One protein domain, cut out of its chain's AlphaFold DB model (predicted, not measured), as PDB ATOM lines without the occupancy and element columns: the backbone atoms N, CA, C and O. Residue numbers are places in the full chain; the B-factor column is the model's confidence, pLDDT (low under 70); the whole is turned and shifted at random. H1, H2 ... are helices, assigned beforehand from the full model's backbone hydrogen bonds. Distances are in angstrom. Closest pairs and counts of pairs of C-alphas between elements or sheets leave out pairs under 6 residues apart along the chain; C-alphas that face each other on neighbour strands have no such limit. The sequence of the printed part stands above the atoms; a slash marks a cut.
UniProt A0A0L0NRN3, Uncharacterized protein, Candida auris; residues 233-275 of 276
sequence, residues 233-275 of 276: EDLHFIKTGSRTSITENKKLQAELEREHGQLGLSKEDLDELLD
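This is residues 233 to 275 of the 276 residues of an uncharacterized protein of Candida auris (UniProt A0A0L0NRN3). Three helices are strung out along the chain as a wide, open V with no packed core. The longest helix, H2, makes most of one arm, with the short helix H1 turned steeply at its outer end, and residues 261 to 266 and the short helix H3 make the other arm. The printed part has 43 residues with three named helices, in the order H1, H2, H3, and no named strand; its class is all helix. It is extended, with a radius of gyration of the C-alphas of 14.7 A, and flat, spanning 40 by 23 by 12 A.

H1, residues 233 to 240, and H2, residues 246 to 260, are close but not clearly touching; their closest C-alphas, those of Glu 233 and Ile 246, are 6.8 A apart. They run the same way at a steep tilt of 69.6 degrees, only just short of about perpendicular. H3, residues 267 to 274, is apart from H1 and from H2. Residues 255 to 261, of which 255 to 260 belong to H2, stand free. In H1, H2 and H3 every O i to N i+4 pair is within hydrogen-bond range.

H1 begins at C-alpha 233 at (150.267, 144.795, 180.448) and is 10.4 A long from first to last C-alpha. H2 measures 20.6 A and ends at C-alpha 260 at (138.589, 167.089, 171.242). H3 measures 10.4 A and ends at C-alpha 274 at (156.818, 166.764, 154.649).

The two C-alphas farthest apart, those of Gly 241 and Asp 275, are 41.1 A apart. The printed part has no cut. The link from H1 to H2 is tight, with 5 residues, and the link from H2 to H3 is short, with 6. The mean pLDDT of the printed part is 74.0, and residues 243 to 249, 261 to 265 and 275 are under 70.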
ATOM      1  N   GLU A 233     150.869 144.117 179.297       77.62
ATOM      2  CA  GLU A 233     150.267 144.795 180.448       77.62
ATOM      3  C   GLU A 233     151.135 144.675 181.708       77.62
ATOM      4  O   GLU A 233     151.319 145.662 182.429       77.62
ATOM      5  N   ASP A 234     151.727 143.502 181.950       84.19
ATOM      6  CA  ASP A 234     152.660 143.288 183.059       84.19
ATOM      7  C   ASP A 234     153.934 144.118 182.878       84.19
ATOM      8  O   ASP A 234     154.401 144.755 183.824       84.19
ATOM      9  N   LEU A 235     154.468 144.179 181.656       84.94
ATOM     10  CA  LEU A 235     155.624 145.019 181.333       84.94
ATOM     11  C   LEU A 235     155.315 146.508 181.527       84.94
ATOM     12  O   LEU A 235     156.129 147.243 182.096       84.94
ATOM     13  N   HIS A 236     154.131 146.958 181.106       78.31
ATOM     14  CA  HIS A 236     153.691 148.334 181.321       78.31
ATOM     15  C   HIS A 236     153.546 148.653 182.814       78.31
ATOM     16  O   HIS A 236     153.992 149.713 183.267       78.31
ATOM     17  N   PHE A 237     152.987 147.729 183.597       82.50
ATOM     18  CA  PHE A 237     152.877 147.868 185.046       82.50
ATOM     19  C   PHE A 237     154.249 147.934 185.725       82.50
ATOM     20  O   PHE A 237     154.475 148.821 186.545       82.50
ATOM     21  N   ILE A 238     155.187 147.059 185.355       84.50
ATOM     22  CA  ILE A 238     156.560 147.086 185.882       84.50
ATOM     23  C   ILE A 238     157.234 148.429 185.563       84.50
ATOM     24  O   ILE A 238     157.953 148.974 186.400       84.50
ATOM     25  N   LYS A 239     156.984 148.986 184.372       83.00
ATOM     26  CA  LYS A 239     157.579 150.252 183.922       83.00
ATOM     27  C   LYS A 239     156.980 151.488 184.600       83.00
ATOM     28  O   LYS A 239     157.709 152.435 184.879       83.00
ATOM     29  N   THR A 240     155.666 151.514 184.807       78.38
ATOM     30  CA  THR A 240     154.932 152.732 185.210       78.38
ATOM     31  C   THR A 240     154.386 152.684 186.635       78.38
ATOM     32  O   THR A 240     153.961 153.709 187.161       78.38
ATOM     33  N   GLY A 241     154.380 151.512 187.274       77.81
ATOM     34  CA  GLY A 241     153.807 151.294 188.604       77.81
ATOM     35  C   GLY A 241     152.277 151.370 188.653       77.81
ATOM     36  O   GLY A 241     151.704 151.234 189.732       77.81
ATOM     37  N   SER A 242     151.607 151.568 187.512       73.81
ATOM     38  CA  SER A 242     150.152 151.691 187.417       73.81
ATOM     39  C   SER A 242     149.579 150.679 186.428       73.81
ATOM     40  O   SER A 242     150.082 150.514 185.315       73.81
ATOM     41  N   ARG A 243     148.518 149.976 186.842       64.75
ATOM     42  CA  ARG A 243     147.741 149.081 185.972       64.75
ATOM     43  C   ARG A 243     146.642 149.884 185.296       64.75
ATOM     44  O   ARG A 243     145.472 149.740 185.625       64.75
ATOM     45  N   THR A 244     147.013 150.749 184.365       63.91
ATOM     46  CA  THR A 244     146.047 151.212 183.369       63.91
ATOM     47  C   THR A 244     145.920 150.097 182.349       63.91
ATOM     48  O   THR A 244     146.893 149.813 181.643       63.91
ATOM     49  N   SER A 245     144.774 149.419 182.307       62.50
ATOM     50  CA  SER A 245     144.555 148.393 181.289       62.50
ATOM     51  C   SER A 245     144.733 149.025 179.904       62.50
ATOM     52  O   SER A 245     144.321 150.164 179.664       62.50
ATOM     53  N   ILE A 246     145.391 148.320 178.978       63.28
ATOM     54  CA  ILE A 246     145.625 148.837 177.616       63.28
ATOM     55  C   ILE A 246     144.281 149.184 176.949       63.28
ATOM     56  O   ILE A 246     144.188 150.100 176.134       63.28
ATOM     57  N   THR A 247     143.215 148.488 177.345       63.97
ATOM     58  CA  THR A 247     141.836 148.721 176.917       63.97
ATOM     59  C   THR A 247     141.234 150.006 177.489       63.97
ATOM     60  O   THR A 247     140.581 150.728 176.737       63.97
ATOM     61  N   GLU A 248     141.477 150.348 178.757       69.69
ATOM     62  CA  GLU A 248     141.081 151.648 179.316       69.69
ATOM     63  C   GLU A 248     141.866 152.794 178.688       69.69
ATOM     64  O   GLU A 248     141.256 153.801 178.356       69.69
ATOM     65  N   ASN A 249     143.168 152.639 178.432       67.94
ATOM     66  CA  ASN A 249     143.932 153.667 177.715       67.94
ATOM     67  C   ASN A 249     143.420 153.866 176.285       67.94
ATOM     68  O   ASN A 249     143.217 155.002 175.871       67.94
ATOM     69  N   LYS A 250     143.124 152.786 175.548       75.19
ATOM     70  CA  LYS A 250     142.494 152.889 174.218       75.19
ATOM     71  C   LYS A 250     141.113 153.533 174.283       75.19
ATOM     72  O   LYS A 250     140.752 154.290 173.389       75.19
ATOM     73  N   LYS A 251     140.339 153.243 175.330       80.69
ATOM     74  CA  LYS A 251     139.016 153.838 175.530       80.69
ATOM     75  C   LYS A 251     139.117 155.327 175.859       80.69
ATOM     76  O   LYS A 251     138.412 156.104 175.237       80.69
ATOM     77  N   LEU A 252     140.015 155.710 176.765       76.69
ATOM     78  CA  LEU A 252     140.297 157.102 177.117       76.69
ATOM     79  C   LEU A 252     140.853 157.874 175.921       76.69
ATOM     80  O   LEU A 252     140.469 159.015 175.711       76.69
ATOM     81  N   GLN A 253     141.691 157.244 175.099       76.38
ATOM     82  CA  GLN A 253     142.195 157.836 173.864       76.38
ATOM     83  C   GLN A 253     141.075 158.029 172.833       76.38
ATOM     84  O   GLN A 253     140.925 159.124 172.308       76.38
ATOM     85  N   ALA A 254     140.230 157.020 172.606       79.81
ATOM     86  CA  ALA A 254     139.076 157.138 171.712       79.81
ATOM     87  C   ALA A 254     138.017 158.134 172.226       79.81
ATOM     88  O   ALA A 254     137.267 158.715 171.445       79.81
ATOM     89  N   GLU A 255     137.912 158.311 173.543       79.94
ATOM     90  CA  GLU A 255     137.025 159.284 174.182       79.94
ATOM     91  C   GLU A 255     137.591 160.707 174.079       79.94
ATOM     92  O   GLU A 255     136.860 161.606 173.674       79.94
ATOM     93  N   LEU A 256     138.900 160.888 174.278       76.06
ATOM     94  CA  LEU A 256     139.611 162.144 174.005       76.06
ATOM     95  C   LEU A 256     139.533 162.543 172.525       76.06
ATOM     96  O   LEU A 256     139.269 163.704 172.228       76.06
ATOM     97  N   GLU A 257     139.699 161.595 171.600       78.81
ATOM     98  CA  GLU A 257     139.545 161.833 170.156       78.81
ATOM     99  C   GLU A 257     138.101 162.201 169.780       78.81
ATOM    100  O   GLU A 257     137.874 162.960 168.837       78.81
ATOM    101  N   ARG A 258     137.108 161.701 170.528       77.25
ATOM    102  CA  ARG A 258     135.696 162.059 170.336       77.25
ATOM    103  C   ARG A 258     135.374 163.452 170.881       77.25
ATOM    104  O   ARG A 258     134.604 164.169 170.249       77.25
ATOM    105  N   GLU A 259     135.917 163.822 172.040       77.06
ATOM    106  CA  GLU A 259     135.628 165.109 172.691       77.06
ATOM    107  C   GLU A 259     136.430 166.277 172.109       77.06
ATOM    108  O   GLU A 259     135.911 167.391 172.011       77.06
ATOM    109  N   HIS A 260     137.674 166.039 171.695       72.62
ATOM    110  CA  HIS A 260     138.589 167.089 171.242       72.62
ATOM    111  C   HIS A 260     138.934 167.013 169.749       72.62
ATOM    112  O   HIS A 260     139.702 167.842 169.261       72.62
ATOM    113  N   GLY A 261     138.345 166.062 169.016       66.50
ATOM    114  CA  GLY A 261     138.778 165.721 167.662       66.50
ATOM    115  C   GLY A 261     140.120 164.983 167.676       66.50
ATOM    116  O   GLY A 261     140.720 164.775 168.732       66.50
ATOM    117  N   GLN A 262     140.605 164.569 166.502       66.88
ATOM    118  CA  GLN A 262     141.944 163.985 166.380       66.88
ATOM    119  C   GLN A 262     142.986 164.983 166.904       66.88
ATOM    120  O   GLN A 262     143.263 166.013 166.294       66.88
ATOM    121  N   LEU A 263     143.554 164.679 168.071       59.28
ATOM    122  CA  LEU A 263     144.664 165.420 168.659       59.28
ATOM    123  C   LEU A 263     145.955 164.968 167.974       59.28
ATOM    124  O   LEU A 263     146.688 164.115 168.469       59.28
ATOM    125  N   GLY A 264     146.198 165.526 166.794       65.31
ATOM    126  CA  GLY A 264     147.368 165.253 165.971       65.31
ATOM    127  C   GLY A 264     147.096 165.606 164.516       65.31
ATOM    128  O   GLY A 264     145.949 165.623 164.084       65.31
ATOM    129  N   LEU A 265     148.156 165.890 163.766       61.94
ATOM    130  CA  LEU A 265     148.076 165.879 162.310       61.94
ATOM    131  C   LEU A 265     147.804 164.431 161.889       61.94
ATOM    132  O   LEU A 265     148.474 163.516 162.391       61.94
ATOM    133  N   SER A 266     146.809 164.210 161.029       71.12
ATOM    134  CA  SER A 266     146.628 162.893 160.419       71.12
ATOM    135  C   SER A 266     147.897 162.529 159.648       71.12
ATOM    136  O   SER A 266     148.717 163.394 159.332       71.12
ATOM    137  N   LYS A 267     148.114 161.240 159.380       70.38
ATOM    138  CA  LYS A 267     149.314 160.823 158.646       70.38
ATOM    139  C   LYS A 267     149.377 161.521 157.284       70.38
ATOM    140  O   LYS A 267     150.451 161.924 156.864       70.38
ATOM    141  N   GLU A 268     148.218 161.730 156.676       73.69
ATOM    142  CA  GLU A 268     148.021 162.486 155.448       73.69
ATOM    143  C   GLU A 268     148.430 163.962 155.601       73.69
ATOM    144  O   GLU A 268     149.178 164.461 154.769       73.69
ATOM    145  N   ASP A 269     148.038 164.635 156.691       76.06
ATOM    146  CA  ASP A 269     148.450 166.026 156.959       76.06
ATOM    147  C   ASP A 269     149.958 166.142 157.257       76.06
ATOM    148  O   ASP A 269     150.583 167.173 157.012       76.06
ATOM    149  N   LEU A 270     150.547 165.093 157.839       75.62
ATOM    150  CA  LEU A 270     151.973 165.016 158.159       75.62
ATOM    151  C   LEU A 270     152.808 164.763 156.901       75.62
ATOM    152  O   LEU A 270     153.867 165.370 156.752       75.62
ATOM    153  N   ASP A 271     152.313 163.920 155.997       79.75
ATOM    154  CA  ASP A 271     152.904 163.679 154.680       79.75
ATOM    155  C   ASP A 271     152.803 164.949 153.806       79.75
ATOM    156  O   ASP A 271     153.785 165.337 153.178       79.75
ATOM    157  N   GLU A 272     151.690 165.692 153.867       81.00
ATOM    158  CA  GLU A 272     151.521 166.978 153.162       81.00
ATOM    159  C   GLU A 272     152.432 168.095 153.722       81.00
ATOM    160  O   GLU A 272     152.858 168.987 152.988       81.00
ATOM    161  N   LEU A 273     152.795 168.035 155.012       76.69
ATOM    162  CA  LEU A 273     153.783 168.935 155.627       76.69
ATOM    163  C   LEU A 273     155.241 168.551 155.329       76.69
ATOM    164  O   LEU A 273     156.136 169.378 155.526       76.69
ATOM    165  N   LEU A 274     155.488 167.297 154.950       76.19
ATOM    166  CA  LEU A 274     156.818 166.764 154.649       76.19
ATOM    167  C   LEU A 274     157.137 166.791 153.147       76.19
ATOM    168  O   LEU A 274     158.314 166.717 152.798       76.19
ATOM    169  N   ASP A 275     156.132 166.977 152.287       68.31
ATOM    170  CA  ASP A 275     156.266 167.222 150.844       68.31
ATOM    171  C   ASP A 275     156.649 168.694 150.529       68.31
ATOM    172  O   ASP A 275     156.016 169.375 149.716       68.31
TER     173      ASP A 275